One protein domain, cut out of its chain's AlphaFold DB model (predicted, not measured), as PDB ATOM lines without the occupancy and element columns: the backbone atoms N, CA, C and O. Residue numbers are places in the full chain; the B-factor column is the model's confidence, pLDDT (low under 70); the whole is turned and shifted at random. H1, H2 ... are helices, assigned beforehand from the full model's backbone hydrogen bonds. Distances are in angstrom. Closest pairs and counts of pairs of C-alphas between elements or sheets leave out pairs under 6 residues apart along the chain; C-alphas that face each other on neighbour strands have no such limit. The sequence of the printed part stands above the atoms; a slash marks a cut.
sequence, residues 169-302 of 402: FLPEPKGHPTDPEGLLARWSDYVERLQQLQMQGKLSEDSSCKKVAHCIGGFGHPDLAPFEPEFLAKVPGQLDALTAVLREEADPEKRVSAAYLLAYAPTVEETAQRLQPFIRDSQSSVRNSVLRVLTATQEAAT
ATOM      1  N   PHE A 169       7.779  33.589  14.502       97.44
ATOM      2  CA  PHE A 169       8.616  32.479  14.055       97.44
ATOM      3  C   PHE A 169       7.950  31.143  14.370       97.44
ATOM      4  O   PHE A 169       6.965  31.086  15.112       97.44
ATOM      5  N   LEU A 170       8.486  30.072  13.794       97.75
ATOM      6  CA  LEU A 170       8.157  28.717  14.207       97.75
ATOM      7  C   LEU A 170       8.490  28.519  15.697       97.75
ATOM      8  O   LEU A 170       9.402  29.172  16.212       97.75
ATOM      9  N   PRO A 171       7.764  27.637  16.403       97.69
ATOM     10  CA  PRO A 171       8.087  27.311  17.785       97.69
ATOM     11  C   PRO A 171       9.488  26.703  17.884       97.69
ATOM     12  O   PRO A 171       9.923  25.981  16.989       97.69
ATOM     13  N   GLU A 172      10.179  26.968  18.994       97.50
ATOM     14  CA  GLU A 172      11.472  26.340  19.249       97.50
ATOM     15  C   GLU A 172      11.316  24.820  19.395       97.50
ATOM     16  O   GLU A 172      10.542  24.365  20.251       97.50
ATOM     17  N   PRO A 173      12.036  24.031  18.583       97.88
ATOM     18  CA  PRO A 173      12.060  22.588  18.742       97.88
ATOM     19  C   PRO A 173      12.767  22.184  20.040       97.88
ATOM     20  O   PRO A 173      13.568  22.930  20.602       97.88
ATOM     21  N   LYS A 174      12.436  20.989  20.535       97.94
ATOM     22  CA  LYS A 174      12.914  20.462  21.829       97.94
ATOM     23  C   LYS A 174      13.392  19.010  21.757       97.94
ATOM     24  O   LYS A 174      13.677  18.412  22.789       97.94
ATOM     25  N   GLY A 175      13.365  18.416  20.570       97.81
ATOM     26  CA  GLY A 175      13.793  17.046  20.342       97.81
ATOM     27  C   GLY A 175      15.299  16.956  20.130       97.81
ATOM     28  O   GLY A 175      16.001  17.959  20.039       97.81
ATOM     29  N   HIS A 176      15.772  15.719  20.036       97.88
ATOM     30  CA  HIS A 176      17.166  15.376  19.764       97.88
ATOM     31  C   HIS A 176      17.198  14.151  18.846       97.88
ATOM     32  O   HIS A 176      17.516  13.048  19.302       97.88
ATOM     33  N   PRO A 177      16.755  14.292  17.584       97.62
ATOM     34  CA  PRO A 177      16.815  13.195  16.632       97.62
ATOM     35  C   PRO A 177      18.259  12.697  16.485       97.62
ATOM     36  O   PRO A 177      19.222  13.451  16.632       97.62
ATOM     37  N   THR A 178      18.410  11.403  16.215       97.44
ATOM     38  CA  THR A 178      19.723  10.788  15.994       97.44
ATOM     39  C   THR A 178      20.423  11.436  14.802       97.44
ATOM     40  O   THR A 178      19.774  11.764  13.812       97.44
ATOM     41  N   ASP A 179      21.749  11.568  14.872       98.38
ATOM     42  CA  ASP A 179      22.568  11.999  13.737       98.38
ATOM     43  C   ASP A 179      22.521  10.938  12.612       98.38
ATOM     44  O   ASP A 179      23.026   9.824  12.812       98.38
ATOM     45  N   PRO A 180      21.895  11.227  11.454       98.31
ATOM     46  CA  PRO A 180      21.734  10.250  10.386       98.31
ATOM     47  C   PRO A 180      23.088   9.887   9.774       98.31
ATOM     48  O   PRO A 180      23.732  10.705   9.124       98.31
ATOM     49  N   GLU A 181      23.525   8.645   9.995       97.62
ATOM     50  CA  GLU A 181      24.824   8.116   9.548       97.62
ATOM     51  C   GLU A 181      26.057   8.937   9.987       97.62
ATOM     52  O   GLU A 181      27.137   8.792   9.407       97.62
ATOM     53  N   GLY A 182      25.927   9.780  11.017       98.38
ATOM     54  CA  GLY A 182      27.004  10.670  11.467       98.38
ATOM     55  C   GLY A 182      27.241  11.884  10.558       98.38
ATOM     56  O   GLY A 182      28.305  12.501  10.631       98.38
ATOM     57  N   LEU A 183      26.298  12.210   9.667       98.69
ATOM     58  CA  LEU A 183      26.434  13.296   8.697       98.69
ATOM     59  C   LEU A 183      26.522  14.679   9.349       98.69
ATOM     60  O   LEU A 183      27.252  15.528   8.839       98.69
ATOM     61  N   LEU A 184      25.817  14.920  10.459       98.56
ATOM     62  CA  LEU A 184      25.861  16.210  11.153       98.56
ATOM     63  C   LEU A 184      27.239  16.432  11.773       98.56
ATOM     64  O   LEU A 184      27.851  17.466  11.521       98.56
ATOM     65  N   ALA A 185      27.755  15.444  12.511       98.25
ATOM     66  CA  ALA A 185      29.107  15.496  13.060       98.25
ATOM     67  C   ALA A 185      30.151  15.692  11.951       98.25
ATOM     68  O   ALA A 185      31.041  16.534  12.061       98.25
ATOM     69  N   ARG A 186      29.991  14.979  10.830       98.19
ATOM     70  CA  ARG A 186      30.899  15.098   9.688       98.19
ATOM     71  C   ARG A 186      30.851  16.478   9.027       98.19
ATOM     72  O   ARG A 186      31.882  16.974   8.574       98.19
ATOM     73  N   TRP A 187      29.676  17.101   8.971       98.12
ATOM     74  CA  TRP A 187      29.537  18.483   8.524       98.12
ATOM     75  C   TRP A 187      30.205  19.458   9.498       98.12
ATOM     76  O   TRP A 187      30.909  20.364   9.057       98.12
ATOM     77  N   SER A 188      30.060  19.264  10.811       97.38
ATOM     78  CA  SER A 188      30.747  20.088  11.812       97.38
ATOM     79  C   SER A 188      32.272  20.036  11.661       97.38
ATOM     80  O   SER A 188      32.902  21.092  11.620       97.38
ATOM     81  N   ASP A 189      32.852  18.846  11.462       97.81
ATOM     82  CA  ASP A 189      34.289  18.673  11.187       97.81
ATOM     83  C   ASP A 189      34.743  19.467   9.947       97.81
ATOM     84  O   ASP A 189      35.820  20.073   9.927       97.81
ATOM     85  N   TYR A 190      33.920  19.461   8.893       97.38
ATOM     86  CA  TYR A 190      34.175  20.224   7.673       97.38
ATOM     87  C   TYR A 190      34.189  21.730   7.948       97.38
ATOM     88  O   TYR A 190      35.122  22.419   7.532       97.38
ATOM     89  N   VAL A 191      33.185  22.239   8.667       96.00
ATOM     90  CA  VAL A 191      33.073  23.667   8.990       96.00
ATOM     91  C   VAL A 191      34.225  24.130   9.877       96.00
ATOM     92  O   VAL A 191      34.787  25.192   9.620       96.00
ATOM     93  N   GLU A 192      34.621  23.338  10.873       95.88
ATOM     94  CA  GLU A 192      35.765  23.659  11.729       95.88
ATOM     95  C   GLU A 192      37.053  23.776  10.901       95.88
ATOM     96  O   GLU A 192      37.777  24.773  10.993       95.88
ATOM     97  N   ARG A 193      37.312  22.798  10.020       95.31
ATOM     98  CA  ARG A 193      38.482  22.827   9.133       95.31
ATOM     99  C   ARG A 193      38.440  24.019   8.178       95.31
ATOM    100  O   ARG A 193      39.463  24.672   7.971       95.31
ATOM    101  N   LEU A 194      37.273  24.311   7.607       93.38
ATOM    102  CA  LEU A 194      37.069  25.451   6.718       93.38
ATOM    103  C   LEU A 194      37.389  26.770   7.430       93.38
ATOM    104  O   LEU A 194      38.137  27.587   6.894       93.38
ATOM    105  N   GLN A 195      36.863  26.964   8.640       90.44
ATOM    106  CA  GLN A 195      37.098  28.172   9.430       90.44
ATOM    107  C   GLN A 195      38.581  28.349   9.764       90.44
ATOM    108  O   GLN A 195      39.115  29.442   9.591       90.44
ATOM    109  N   GLN A 196      39.272  27.278  10.168       89.69
ATOM    110  CA  GLN A 196      40.718  27.313  10.421       89.69
ATOM    111  C   GLN A 196      41.500  27.766   9.182       89.69
ATOM    112  O   GLN A 196      42.351  28.651   9.268       89.69
ATOM    113  N   LEU A 197      41.187  27.207   8.010       89.06
ATOM    114  CA  LEU A 197      41.837  27.589   6.756       89.06
ATOM    115  C   LEU A 197      41.518  29.033   6.354       89.06
ATOM    116  O   LEU A 197      42.406  29.735   5.868       89.06
ATOM    117  N   GLN A 198      40.280  29.489   6.569       86.00
ATOM    118  CA  GLN A 198      39.871  30.865   6.291       86.00
ATOM    119  C   GLN A 198      40.640  31.858   7.165       86.00
ATOM    120  O   GLN A 198      41.176  32.835   6.645       86.00
ATOM    121  N   MET A 199      40.736  31.591   8.471       81.94
ATOM    122  CA  MET A 199      41.487  32.430   9.411       81.94
ATOM    123  C   MET A 199      42.978  32.488   9.061       81.94
ATOM    124  O   MET A 199      43.596  33.538   9.175       81.94
ATOM    125  N   GLN A 200      43.535  31.389   8.549       82.69
ATOM    126  CA  GLN A 200      44.926  31.319   8.092       82.69
ATOM    127  C   GLN A 200      45.144  31.905   6.683       82.69
ATOM    128  O   GLN A 200      46.269  31.877   6.185       82.69
ATOM    129  N   GLY A 201      44.093  32.382   6.004       82.75
ATOM    130  CA  GLY A 201      44.181  32.886   4.630       82.75
ATOM    131  C   GLY A 201      44.583  31.822   3.599       82.75
ATOM    132  O   GLY A 201      45.154  32.158   2.567       82.75
ATOM    133  N   LYS A 202      44.321  30.538   3.882       85.31
ATOM    134  CA  LYS A 202      44.723  29.387   3.049       85.31
ATOM    135  C   LYS A 202      43.647  28.912   2.072       85.31
ATOM    136  O   LYS A 202      43.866  27.947   1.342       85.31
ATOM    137  N   LEU A 203      42.477  29.546   2.063       84.12
ATOM    138  CA  LEU A 203      41.422  29.225   1.106       84.12
ATOM    139  C   LEU A 203      41.674  29.934  -0.225       84.12
ATOM    140  O   LEU A 203      41.950  31.129  -0.258       84.12
ATOM    141  N   SER A 204      41.554  29.187  -1.321       71.81
ATOM    142  CA  SER A 204      41.561  29.741  -2.674       71.81
ATOM    143  C   SER A 204      40.222  30.409  -2.997       71.81
ATOM    144  O   SER A 204      39.166  29.891  -2.621       71.81
ATOM    145  N   GLU A 205      40.254  31.489  -3.779       64.06
ATOM    146  CA  GLU A 205      39.045  32.196  -4.232       64.06
ATOM    147  C   GLU A 205      38.151  31.330  -5.138       64.06
ATOM    148  O   GLU A 205      36.930  31.401  -5.043       64.06
ATOM    149  N   ASP A 206      38.736  30.397  -5.898       64.62
ATOM    150  CA  ASP A 206      38.020  29.453  -6.778       64.62
ATOM    151  C   ASP A 206      37.303  28.302  -6.038       64.62
ATOM    152  O   ASP A 206      37.000  27.247  -6.612       64.62
ATOM    153  N   SER A 207      37.023  28.464  -4.746       64.62
ATOM    154  CA  SER A 207      36.328  27.469  -3.924       64.62
ATOM    155  C   SER A 207      34.809  27.479  -4.161       64.62
ATOM    156  O   SER A 207      34.005  27.643  -3.247       64.62
ATOM    157  N   SER A 208      34.395  27.279  -5.413       70.12
ATOM    158  CA  SER A 208      32.985  27.141  -5.779       70.12
ATOM    159  C   SER A 208      32.463  25.717  -5.571       70.12
ATOM    160  O   SER A 208      33.199  24.724  -5.611       70.12
ATOM    161  N   CYS A 209      31.156  25.617  -5.351       82.56
ATOM    162  CA  CYS A 209      30.433  24.355  -5.242       82.56
ATOM    163  C   CYS A 209      30.173  23.833  -6.649       82.56
ATOM    164  O   CYS A 209      29.365  24.389  -7.384       82.56
ATOM    165  N   LYS A 210      30.905  22.795  -7.059       81.50
ATOM    166  CA  LYS A 210      30.864  22.328  -8.455       81.50
ATOM    167  C   LYS A 210      29.767  21.303  -8.724       81.50
ATOM    168  O   LYS A 210      29.415  21.098  -9.880       81.50
ATOM    169  N   LYS A 211      29.279  20.615  -7.686       86.62
ATOM    170  CA  LYS A 211      28.394  19.444  -7.829       86.62
ATOM    171  C   LYS A 211      27.000  19.624  -7.235       86.62
ATOM    172  O   LYS A 211      26.125  18.815  -7.516       86.62
ATOM    173  N   VAL A 212      26.809  20.652  -6.419       90.50
ATOM    174  CA  VAL A 212      25.540  20.981  -5.763       90.50
ATOM    175  C   VAL A 212      25.283  22.470  -5.901       90.50
ATOM    176  O   VAL A 212      26.231  23.242  -6.049       90.50
ATOM    177  N   ALA A 213      24.016  22.876  -5.811       86.31
ATOM    178  CA  ALA A 213      23.637  24.283  -5.928       86.31
ATOM    179  C   ALA A 213      24.295  25.159  -4.850       86.31
ATOM    180  O   ALA A 213      24.585  26.325  -5.093       86.31
ATOM    181  N   HIS A 214      24.553  24.604  -3.660       91.31
ATOM    182  CA  HIS A 214      25.162  25.357  -2.573       91.31
ATOM    183  C   HIS A 214      26.026  24.504  -1.640       91.31
ATOM    184  O   HIS A 214      25.661  23.409  -1.229       91.31
ATOM    185  N   CYS A 215      27.138  25.088  -1.213       89.50
ATOM    186  CA  CYS A 215      28.038  24.660  -0.148       89.50
ATOM    187  C   CYS A 215      28.753  25.917   0.393       89.50
ATOM    188  O   CYS A 215      28.729  26.970  -0.245       89.50
ATOM    189  N   ILE A 216      29.365  25.851   1.575       89.12
ATOM    190  CA  ILE A 216      30.100  26.995   2.142       89.12
ATOM    191  C   ILE A 216      31.600  26.792   1.963       89.12
ATOM    192  O   ILE A 216      32.126  25.818   2.458       89.12
ATOM    193  N   GLY A 217      32.301  27.692   1.273       86.38
ATOM    194  CA  GLY A 217      33.769  27.649   1.181       86.38
ATOM    195  C   GLY A 217      34.373  26.516   0.337       86.38
ATOM    196  O   GLY A 217      35.592  26.357   0.326       86.38
ATOM    197  N   GLY A 218      33.543  25.748  -0.376       90.75
ATOM    198  CA  GLY A 218      33.969  24.780  -1.387       90.75
ATOM    199  C   GLY A 218      34.788  23.592  -0.868       90.75
ATOM    200  O   GLY A 218      35.000  23.391   0.327       90.75
ATOM    201  N   PHE A 219      35.256  22.774  -1.814       92.25
ATOM    202  CA  PHE A 219      36.026  21.547  -1.549       92.25
ATOM    203  C   PHE A 219      37.342  21.493  -2.340       92.25
ATOM    204  O   PHE A 219      37.913  20.427  -2.553       92.25
ATOM    205  N   GLY A 220      37.821  22.649  -2.813       89.00
ATOM    206  CA  GLY A 220      39.033  22.744  -3.634       89.00
ATOM    207  C   GLY A 220      40.338  22.529  -2.858       89.00
ATOM    208  O   GLY A 220      41.327  22.091  -3.439       89.00
ATOM    209  N   HIS A 221      40.351  22.807  -1.551       91.88
ATOM    210  CA  HIS A 221      41.536  22.625  -0.712       91.88
ATOM    211  C   HIS A 221      41.738  21.136  -0.351       91.88
ATOM    212  O   HIS A 221      40.754  20.480  -0.003       91.88
ATOM    213  N   PRO A 222      42.975  20.593  -0.343       92.62
ATOM    214  CA  PRO A 222      43.236  19.183  -0.015       92.62
ATOM    215  C   PRO A 222      42.650  18.711   1.323       92.62
ATOM    216  O   PRO A 222      42.109  17.613   1.388       92.62
ATOM    217  N   ASP A 223      42.688  19.547   2.366       93.38
ATOM    218  CA  ASP A 223      42.078  19.234   3.673       93.38
ATOM    219  C   ASP A 223      40.540  19.182   3.645       93.38
ATOM    220  O   ASP A 223      39.939  18.622   4.556       93.38
ATOM    221  N   LEU A 224      39.900  19.771   2.631       94.81
ATOM    222  CA  LEU A 224      38.442  19.822   2.482       94.81
ATOM    223  C   LEU A 224      37.931  18.814   1.441       94.81
ATOM    224  O   LEU A 224      36.829  18.290   1.574       94.81
ATOM    225  N   ALA A 225      38.728  18.490   0.422       93.00
ATOM    226  CA  ALA A 225      38.339  17.609  -0.678       93.00
ATOM    227  C   ALA A 225      37.737  16.243  -0.259       93.00
ATOM    228  O   ALA A 225      36.805  15.792  -0.927       93.00
ATOM    229  N   PRO A 226      38.185  15.576   0.829       94.94
ATOM    230  CA  PRO A 226      37.635  14.280   1.234       94.94
ATOM    231  C   PRO A 226      36.192  14.309   1.757       94.94
ATOM    232  O   PRO A 226      35.587  13.246   1.873       94.94
ATOM    233  N   PHE A 227      35.642  15.475   2.108       96.69
ATOM    234  CA  PHE A 227      34.305  15.573   2.703       96.69
ATOM    235  C   PHE A 227      33.177  15.435   1.663       96.69
ATOM    236  O   PHE A 227      32.220  14.696   1.881       96.69
ATOM    237  N   GLU A 228      33.297  16.089   0.502       95.38
ATOM    238  CA  GLU A 228      32.224  16.139  -0.508       95.38
ATOM    239  C   GLU A 228      31.791  14.758  -1.043       95.38
ATOM    240  O   GLU A 228      30.586  14.525  -1.154       95.38
ATOM    241  N   PRO A 229      32.707  13.814  -1.366       96.25
ATOM    242  CA  PRO A 229      32.308  12.495  -1.858       96.25
ATOM    243  C   PRO A 229      31.437  11.721  -0.867       96.25
ATOM    244  O   PRO A 229      30.547  10.982  -1.282       96.25
ATOM    245  N   GLU A 230      31.672  11.899   0.434       97.25
ATOM    246  CA  GLU A 230      30.879  11.261   1.479       97.25
ATOM    247  C   GLU A 230      29.463  11.844   1.537       97.25
ATOM    248  O   GLU A 230      28.491  11.087   1.580       97.25
ATOM    249  N   PHE A 231      29.333  13.173   1.456       97.75
ATOM    250  CA  PHE A 231      28.028  13.837   1.425       97.75
ATOM    251  C   PHE A 231      27.213  13.432   0.192       97.75
ATOM    252  O   PHE A 231      26.057  13.039   0.332       97.75
ATOM    253  N   LEU A 232      27.827  13.420  -0.995       97.12
ATOM    254  CA  LEU A 232      27.177  12.978  -2.237       97.12
ATOM    255  C   LEU A 232      26.676  11.531  -2.165       97.12
ATOM    256  O   LEU A 232      25.631  11.217  -2.726       97.12
ATOM    257  N   ALA A 233      27.430  10.648  -1.506       97.94
ATOM    258  CA  ALA A 233      27.088   9.234  -1.424       97.94
ATOM    259  C   ALA A 233      25.967   8.952  -0.414       97.94
ATOM    260  O   ALA A 233      25.105   8.116  -0.677       97.94
ATOM    261  N   LYS A 234      25.991   9.619   0.745       98.44
ATOM    262  CA  LYS A 234      25.139   9.266   1.890       98.44
ATOM    263  C   LYS A 234      23.884  10.122   2.018       98.44
ATOM    264  O   LYS A 234      22.828   9.603   2.373       98.44
ATOM    265  N   VAL A 235      23.969  11.422   1.728       98.50
ATOM    266  CA  VAL A 235      22.853  12.353   1.967       98.50
ATOM    267  C   VAL A 235      21.570  11.973   1.216       98.50
ATOM    268  O   VAL A 235      20.516  12.009   1.855       98.50
ATOM    269  N   PRO A 236      21.598  11.543  -0.065       98.19
ATOM    270  CA  PRO A 236      20.372  11.169  -0.774       98.19
ATOM    271  C   PRO A 236      19.555  10.070  -0.075       98.19
ATOM    272  O   PRO A 236      18.331  10.065  -0.172       98.19
ATOM    273  N   GLY A 237      20.208   9.168   0.667       98.31
ATOM    274  CA  GLY A 237      19.540   8.120   1.449       98.31
ATOM    275  C   GLY A 237      18.981   8.588   2.798       98.31
ATOM    276  O   GLY A 237      18.256   7.838   3.443       98.31
ATOM    277  N   GLN A 238      19.303   9.811   3.228       98.69
ATOM    278  CA  GLN A 238      19.041  10.325   4.576       98.69
ATOM    279  C   GLN A 238      18.195  11.608   4.595       98.69
ATOM    280  O   GLN A 238      18.062  12.249   5.638       98.69
ATOM    281  N   LEU A 239      17.592  11.994   3.467       98.69
ATOM    282  CA  LEU A 239      16.880  13.270   3.336       98.69
ATOM    283  C   LEU A 239      15.731  13.429   4.339       98.69
ATOM    284  O   LEU A 239      15.564  14.506   4.912       98.69
ATOM    285  N   ASP A 240      14.962  12.372   4.604       98.69
ATOM    286  CA  ASP A 240      13.860  12.424   5.572       98.69
ATOM    287  C   ASP A 240      14.365  12.579   7.009       98.69
ATOM    288  O   ASP A 240      13.822  13.383   7.767       98.69
ATOM    289  N   ALA A 241      15.443  11.879   7.367       98.75
ATOM    290  CA  ALA A 241      16.067  12.001   8.678       98.75
ATOM    291  C   ALA A 241      16.684  13.396   8.880       98.75
ATOM    292  O   ALA A 241      16.470  14.018   9.916       98.75
ATOM    293  N   LEU A 242      17.364  13.944   7.869       98.81
ATOM    294  CA  LEU A 242      17.884  15.317   7.887       98.81
ATOM    295  C   LEU A 242      16.758  16.360   7.962       98.81
ATOM    296  O   LEU A 242      16.865  17.346   8.691       98.81
ATOM    297  N   THR A 243      15.641  16.128   7.270       98.75
ATOM    298  CA  THR A 243      14.447  16.986   7.379       98.75
ATOM    299  C   THR A 243      13.857  16.930   8.792       98.75
ATOM    300  O   THR A 243      13.439  17.955   9.332       98.75
ATOM    301  N   ALA A 244      13.851  15.752   9.426       98.62
ATOM    302  CA  ALA A 244      13.426  15.596  10.813       98.62
ATOM    303  C   ALA A 244      14.366  16.325  11.787       98.62
ATOM    304  O   ALA A 244      13.876  16.994  12.692       98.62
ATOM    305  N   VAL A 245      15.687  16.292  11.560       98.75
ATOM    306  CA  VAL A 245      16.659  17.110  12.313       98.75
ATOM    307  C   VAL A 245      16.286  18.586  12.231       98.75
ATOM    308  O   VAL A 245      16.115  19.222  13.267       98.75
ATOM    309  N   LEU A 246      16.073  19.117  11.024       98.19
ATOM    310  CA  LEU A 246      15.709  20.523  10.831       98.19
ATOM    311  C   LEU A 246      14.408  20.910  11.564       98.19
ATOM    312  O   LEU A 246      14.290  22.024  12.070       98.19
ATOM    313  N   ARG A 247      13.455  19.977  11.670       98.56
ATOM    314  CA  ARG A 247      12.165  20.176  12.343       98.56
ATOM    315  C   ARG A 247      12.214  20.051  13.862       98.56
ATOM    316  O   ARG A 247      11.458  20.742  14.539       98.56
ATOM    317  N   GLU A 248      13.007  19.126  14.389       98.56
ATOM    318  CA  GLU A 248      12.843  18.626  15.759       98.56
ATOM    319  C   GLU A 248      14.054  18.857  16.656       98.56
ATOM    320  O   GLU A 248      13.882  18.841  17.871       98.56
ATOM    321  N   GLU A 249      15.249  19.078  16.109       98.56
ATOM    322  CA  GLU A 249      16.466  19.232  16.906       98.56
ATOM    323  C   GLU A 249      16.507  20.582  17.630       98.56
ATOM    324  O   GLU A 249      16.414  21.644  17.014       98.56
ATOM    325  N   ALA A 250      16.672  20.536  18.951       98.44
ATOM    326  CA  ALA A 250      16.771  21.718  19.797       98.44
ATOM    327  C   ALA A 250      18.053  22.522  19.524       98.44
ATOM    328  O   ALA A 250      18.035  23.751  19.610       98.44
ATOM    329  N   ASP A 251      19.150  21.846  19.174       98.44
ATOM    330  CA  ASP A 251      20.421  22.491  18.848       98.44
ATOM    331  C   ASP A 251      20.370  23.187  17.466       98.44
ATOM    332  O   ASP A 251      20.261  22.521  16.427       98.44
ATOM    333  N   PRO A 252      20.457  24.532  17.401       98.31
ATOM    334  CA  PRO A 252      20.455  25.247  16.130       98.31
ATOM    335  C   PRO A 252      21.632  24.901  15.215       98.31
ATOM    336  O   PRO A 252      21.457  24.955  14.001       98.31
ATOM    337  N   GLU A 253      22.801  24.527  15.737       98.25
ATOM    338  CA  GLU A 253      23.982  24.251  14.903       98.25
ATOM    339  C   GLU A 253      23.824  22.947  14.113       98.25
ATOM    340  O   GLU A 253      24.174  22.851  12.931       98.25
ATOM    341  N   LYS A 254      23.178  21.948  14.717       98.56
ATOM    342  CA  LYS A 254      22.772  20.729  14.010       98.56
ATOM    343  C   LYS A 254      21.704  21.001  12.955       98.56
ATOM    344  O   LYS A 254      21.774  20.445  11.862       98.56
ATOM    345  N   ARG A 255      20.745  21.891  13.233       98.69
ATOM    346  CA  ARG A 255      19.749  22.320  12.236       98.69
ATOM    347  C   ARG A 255      20.384  23.084  11.076       98.69
ATOM    348  O   ARG A 255      20.046  22.828   9.924       98.69
ATOM    349  N   VAL A 256      21.353  23.959  11.350       98.56
ATOM    350  CA  VAL A 256      22.177  24.611  10.319       98.56
ATOM    351  C   VAL A 256      22.896  23.572   9.458       98.56
ATOM    352  O   VAL A 256      22.860  23.668   8.231       98.56
ATOM    353  N   SER A 257      23.499  22.561  10.086       98.50
ATOM    354  CA  SER A 257      24.180  21.465   9.386       98.50
ATOM    355  C   SER A 257      23.215  20.694   8.481       98.50
ATOM    356  O   SER A 257      23.500  20.496   7.302       98.50
ATOM    357  N   ALA A 258      22.029  20.346   8.989       98.69
ATOM    358  CA  ALA A 258      20.984  19.692   8.206       98.69
ATOM    359  C   ALA A 258      20.534  20.542   7.008       98.69
ATOM    360  O   ALA A 258      20.408  20.012   5.908       98.69
ATOM    361  N   ALA A 259      20.352  21.856   7.183       98.50
ATOM    362  CA  ALA A 259      19.968  22.749   6.090       98.50
ATOM    363  C   ALA A 259      21.000  22.756   4.947       98.50
ATOM    364  O   ALA A 259      20.615  22.723   3.780       98.50
ATOM    365  N   TYR A 260      22.300  22.751   5.263       98.25
ATOM    366  CA  TYR A 260      23.349  22.660   4.243       98.25
ATOM    367  C   TYR A 260      23.463  21.275   3.612       98.25
ATOM    368  O   TYR A 260      23.648  21.179   2.402       98.25
ATOM    369  N   LEU A 261      23.328  20.208   4.399       98.38
ATOM    370  CA  LEU A 261      23.336  18.846   3.871       98.38
ATOM    371  C   LEU A 261      22.156  18.624   2.920       98.38
ATOM    372  O   LEU A 261      22.339  18.036   1.864       98.38
ATOM    373  N   LEU A 262      20.975  19.178   3.202       98.44
ATOM    374  CA  LEU A 262      19.819  19.089   2.302       98.44
ATOM    375  C   LEU A 262      20.052  19.721   0.916       98.44
ATOM    376  O   LEU A 262      19.314  19.394  -0.006       98.44
ATOM    377  N   ALA A 263      21.098  20.536   0.719       97.19
ATOM    378  CA  ALA A 263      21.514  21.000  -0.610       97.19
ATOM    379  C   ALA A 263      22.024  19.868  -1.532       97.19
ATOM    380  O   ALA A 263      22.137  20.071  -2.739       97.19
ATOM    381  N   TYR A 264      22.329  18.691  -0.971       97.38
ATOM    382  CA  TYR A 264      22.748  17.480  -1.685       97.38
ATOM    383  C   TYR A 264      21.566  16.575  -2.074       97.38
ATOM    384  O   TYR A 264      21.774  15.411  -2.427       97.38
ATOM    385  N   ALA A 265      20.322  17.063  -1.995       97.25
ATOM    386  CA  ALA A 265      19.193  16.318  -2.534       97.25
ATOM    387  C   ALA A 265      19.361  16.088  -4.056       97.25
ATOM    388  O   ALA A 265      19.985  16.905  -4.739       97.25
ATOM    389  N   PRO A 266      18.799  14.997  -4.615       95.75
ATOM    390  CA  PRO A 266      18.926  14.668  -6.035       95.75
ATOM    391  C   PRO A 266      18.438  15.752  -7.004       95.75
ATOM    392  O   PRO A 266      18.896  15.788  -8.146       95.75
ATOM    393  N   THR A 267      17.498  16.605  -6.584       95.19
ATOM    394  CA  THR A 267      16.939  17.679  -7.414       95.19
ATOM    395  C   THR A 267      16.812  18.992  -6.647       95.19
ATOM    396  O   THR A 267      16.639  19.017  -5.426       95.19
ATOM    397  N   VAL A 268      16.850  20.105  -7.386       95.19
ATOM    398  CA  VAL A 268      16.650  21.453  -6.832       95.19
ATOM    399  C   VAL A 268      15.239  21.635  -6.268       95.19
ATOM    400  O   VAL A 268      15.067  22.301  -5.248       95.19
ATOM    401  N   GLU A 269      14.232  20.991  -6.865       96.44
ATOM    402  CA  GLU A 269      12.865  20.971  -6.343       96.44
ATOM    403  C   GLU A 269      12.772  20.269  -4.986       96.44
ATOM    404  O   GLU A 269      12.087  20.769  -4.094       96.44
ATOM    405  N   GLU A 270      13.464  19.140  -4.805       97.31
ATOM    406  CA  GLU A 270      13.446  18.420  -3.532       97.31
ATOM    407  C   GLU A 270      14.155  19.219  -2.429       97.31
ATOM    408  O   GLU A 270      13.623  19.339  -1.321       97.31
ATOM    409  N   THR A 271      15.295  19.845  -2.745       97.88
ATOM    410  CA  THR A 271      15.967  20.797  -1.845       97.88
ATOM    411  C   THR A 271      15.010  21.915  -1.426       97.88
ATOM    412  O   THR A 271      14.832  22.173  -0.232       97.88
ATOM    413  N   ALA A 272      14.347  22.562  -2.392       98.00
ATOM    414  CA  ALA A 272      13.441  23.673  -2.120       98.00
ATOM    415  C   ALA A 272      12.234  23.251  -1.268       98.00
ATOM    416  O   ALA A 272      11.934  23.898  -0.260       98.00
ATOM    417  N   GLN A 273      11.591  22.133  -1.615       98.00
ATOM    418  CA  GLN A 273      10.429  21.603  -0.901       98.00
ATOM    419  C   GLN A 273      10.746  21.287   0.566       98.00
ATOM    420  O   GLN A 273       9.922  21.547   1.447       98.00
ATOM    421  N   ARG A 274      11.932  20.735   0.844       98.44
ATOM    422  CA  ARG A 274      12.346  20.367   2.205       98.44
ATOM    423  C   ARG A 274      12.742  21.575   3.048       98.44
ATOM    424  O   ARG A 274      12.534  21.554   4.255       98.44
ATOM    425  N   LEU A 275      13.281  22.627   2.434       98.62
ATOM    426  CA  LEU A 275      13.788  23.800   3.149       98.62
ATOM    427  C   LEU A 275      12.750  24.913   3.338       98.62
ATOM    428  O   LEU A 275      12.769  25.583   4.371       98.62
ATOM    429  N   GLN A 276      11.823  25.101   2.392       98.12
ATOM    430  CA  GLN A 276      10.819  26.173   2.438       98.12
ATOM    431  C   GLN A 276      10.048  26.265   3.772       98.12
ATOM    432  O   GLN A 276       9.878  27.387   4.262       98.12
ATOM    433  N   PRO A 277       9.611  25.159   4.415       98.19
ATOM    434  CA  PRO A 277       8.884  25.239   5.682       98.19
ATOM    435  C   PRO A 277       9.665  25.935   6.803       98.19
ATOM    436  O   PRO A 277       9.054  26.462   7.727       98.19
ATOM    437  N   PHE A 278      10.997  25.975   6.714       98.50
ATOM    438  CA  PHE A 278      11.899  26.442   7.768       98.50
ATOM    439  C   PHE A 278      12.447  27.854   7.526       98.50
ATOM    440  O   PHE A 278      13.292  28.330   8.281       98.50
ATOM    441  N   ILE A 279      11.931  28.581   6.525       98.38
ATOM    442  CA  ILE A 279      12.288  29.993   6.283       98.38
ATOM    443  C   ILE A 279      12.064  30.855   7.536       98.38
ATOM    444  O   ILE A 279      12.814  31.798   7.781       98.38
ATOM    445  N   ARG A 280      11.050  30.525   8.348       97.50
ATOM    446  CA  ARG A 280      10.707  31.232   9.593       97.50
ATOM    447  C   ARG A 280      11.147  30.492  10.855       97.50
ATOM    448  O   ARG A 280      10.503  30.645  11.889       97.50
ATOM    449  N   ASP A 281      12.212  29.697  10.786       98.56
ATOM    450  CA  ASP A 281      12.804  29.057  11.964       98.56
ATOM    451  C   ASP A 281      12.991  30.041  13.137       98.56
ATOM    452  O   ASP A 281      13.263  31.228  12.930       98.56
ATOM    453  N   SER A 282      12.846  29.575  14.380       97.25
ATOM    454  CA  SER A 282      13.043  30.408  15.574       97.25
ATOM    455  C   SER A 282      14.452  30.998  15.658       97.25
ATOM    456  O   SER A 282      14.628  32.133  16.113       97.25
ATOM    457  N   GLN A 283      15.454  30.270  15.168       97.75
ATOM    458  CA  GLN A 283      16.859  30.631  15.289       97.75
ATOM    459  C   GLN A 283      17.367  31.307  14.014       97.75
ATOM    460  O   GLN A 283      17.246  30.794  12.903       97.75
ATOM    461  N   SER A 284      17.970  32.489  14.172       95.69
ATOM    462  CA  SER A 284      18.414  33.310  13.036       95.69
ATOM    463  C   SER A 284      19.521  32.656  12.207       95.69
ATOM    464  O   SER A 284      19.611  32.917  11.012       95.69
ATOM    465  N   SER A 285      20.369  31.820  12.814       96.06
ATOM    466  CA  SER A 285      21.389  31.061  12.081       96.06
ATOM    467  C   SER A 285      20.751  30.030  11.148       96.06
ATOM    468  O   SER A 285      21.144  29.938   9.987       96.06
ATOM    469  N   VAL A 286      19.706  29.331  11.604       98.38
ATOM    470  CA  VAL A 286      18.963  28.356  10.794       98.38
ATOM    471  C   VAL A 286      18.243  29.051   9.640       98.38
ATOM    472  O   VAL A 286      18.434  28.654   8.493       98.38
ATOM    473  N   ARG A 287      17.504  30.142   9.905       98.12
ATOM    474  CA  ARG A 287      16.865  30.947   8.843       98.12
ATOM    475  C   ARG A 287      17.871  31.430   7.808       98.12
ATOM    476  O   ARG A 287      17.622  31.323   6.608       98.12
ATOM    477  N   ASN A 288      19.024  31.923   8.267       96.12
ATOM    478  CA  ASN A 288      20.080  32.386   7.381       96.12
ATOM    479  C   ASN A 288      20.599  31.266   6.464       96.12
ATOM    480  O   ASN A 288      20.784  31.511   5.271       96.12
ATOM    481  N   SER A 289      20.818  30.066   7.003       97.56
ATOM    482  CA  SER A 289      21.295  28.905   6.244       97.56
ATOM    483  C   SER A 289      20.243  28.375   5.272       97.56
ATOM    484  O   SER A 289      20.564  28.161   4.106       97.56
ATOM    485  N   VAL A 290      18.987  28.254   5.711       98.56
ATOM    486  CA  VAL A 290      17.843  27.860   4.871       98.56
ATOM    487  C   VAL A 290      17.695  28.810   3.687       98.56
ATOM    488  O   VAL A 290      17.718  28.371   2.540       98.56
ATOM    489  N   LEU A 291      17.607  30.120   3.945       98.31
ATOM    490  CA  LEU A 291      17.478  31.115   2.882       98.31
ATOM    491  C   LEU A 291      18.691  31.107   1.955       98.31
ATOM    492  O   LEU A 291      18.512  31.204   0.752       98.31
ATOM    493  N   ARG A 292      19.911  30.948   2.480       96.56
ATOM    494  CA  ARG A 292      21.123  30.883   1.655       96.56
ATOM    495  C   ARG A 292      21.083  29.709   0.674       96.56
ATOM    496  O   ARG A 292      21.376  29.906  -0.503       96.56
ATOM    497  N   VAL A 293      20.721  28.516   1.145       97.75
ATOM    498  CA  VAL A 293      20.614  27.343   0.271       97.75
ATOM    499  C   VAL A 293      19.488  27.539  -0.743       97.75
ATOM    500  O   VAL A 293      19.705  27.291  -1.925       97.75
ATOM    501  N   LEU A 294      18.327  28.053  -0.326       98.38
ATOM    502  CA  LEU A 294      17.213  28.347  -1.235       98.38
ATOM    503  C   LEU A 294      17.585  29.375  -2.313       98.38
ATOM    504  O   LEU A 294      17.260  29.157  -3.473       98.38
ATOM    505  N   THR A 295      18.287  30.458  -1.958       97.62
ATOM    506  CA  THR A 295      18.755  31.481  -2.909       97.62
ATOM    507  C   THR A 295      19.610  30.861  -4.010       97.62
ATOM    508  O   THR A 295      19.304  31.041  -5.182       97.62
ATOM    509  N   ALA A 296      20.640  30.098  -3.644       95.81
ATOM    510  CA  ALA A 296      21.541  29.476  -4.615       95.81
ATOM    511  C   ALA A 296      20.864  28.336  -5.402       95.81
ATOM    512  O   ALA A 296      21.142  28.121  -6.578       95.81
ATOM    513  N   THR A 297      19.920  27.629  -4.773       96.19
ATOM    514  CA  THR A 297      19.087  26.623  -5.448       96.19
ATOM    515  C   THR A 297      18.181  27.266  -6.501       96.19
ATOM    516  O   THR A 297      18.044  26.709  -7.586       96.19
ATOM    517  N   GLN A 298      17.604  28.440  -6.214       97.12
ATOM    518  CA  GLN A 298      16.812  29.208  -7.179       97.12
ATOM    519  C   GLN A 298      17.672  29.766  -8.312       97.12
ATOM    520  O   GLN A 298      17.267  29.668  -9.460       97.12
ATOM    521  N   GLU A 299      18.855  30.304  -8.007       94.75
ATOM    522  CA  GLU A 299      19.794  30.829  -9.010       94.75
ATOM    523  C   GLU A 299      20.207  29.767 -10.044       94.75
ATOM    524  O   GLU A 299      20.400  30.071 -11.217       94.75
ATOM    525  N   ALA A 300      20.311  28.502  -9.623       91.38
ATOM    526  CA  ALA A 300      20.595  27.376 -10.510       91.38
ATOM    527  C   ALA A 300      19.356  26.837 -11.257       91.38
ATOM    528  O   ALA A 300      19.487  25.947 -12.103       91.38
ATOM    529  N   ALA A 301      18.155  27.317 -10.927       92.94
ATOM    530  CA  ALA A 301      16.900  26.896 -11.535       92.94
ATOM    531  C   ALA A 301      16.516  27.794 -12.725       92.94
ATOM    532  O   ALA A 301      17.131  28.816 -12.994       92.94
ATOM    533  N   THR A 302      15.492  27.381 -13.471       88.25
ATOM    534  CA  THR A 302      14.943  28.131 -14.623       88.25
ATOM    535  C   THR A 302      13.458  28.448 -14.469       88.25
ATOM    536  O   THR A 302      12.784  28.860 -15.414       88.25
TER     537      THR A 302
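AT A GLANCE: This is residues 169 to 302 of the 402 residues of an uncharacterized protein of Corallococcus carmarthensis (UniProt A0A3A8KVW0). Four helices side by side, H3 to H6, form an up-and-down bundle, each running against the one before; the longest helix, H1, crosses H4. The 134 printed residues, class all helix, have six named helices, H1 to H6 in order, and no named strand. The whole is compact, radius of gyration of the C-alphas 14.2 A, spans 40 by 34 by 27 A.

IN THESE COORDINATES: H1, residues 180 to 199, 29.7 A, begins at (21.734, 10.250, 10.386). H2 is 227 to 237, H3 239 to 248, H4 252 to 264, H5 268 to 278; H6, 284 to 299, 22.2 A, ends at (19.794, 30.829, -9.010).

HOW THE PARTS SIT: H1 touches the hub H4 with residues 183 to 188 alone, about perpendicular at 82 degrees; closest C-alphas Leu 184 and Ser 257, 5.8 A. H1 and H2 are a hairpin, closest C-alphas Tyr 190 and Phe 227, 6.8 A. Every O i to N i+4 pair is within hydrogen-bond range in H3 and H6, but 14 of 16 in H1, 5 of 7 in H2 and H5, 7 of 9 in H4.

THE WHOLE: The printed part has no cut. H1 to H2 is a long link; residues 205 to 207 are under pLDDT 70.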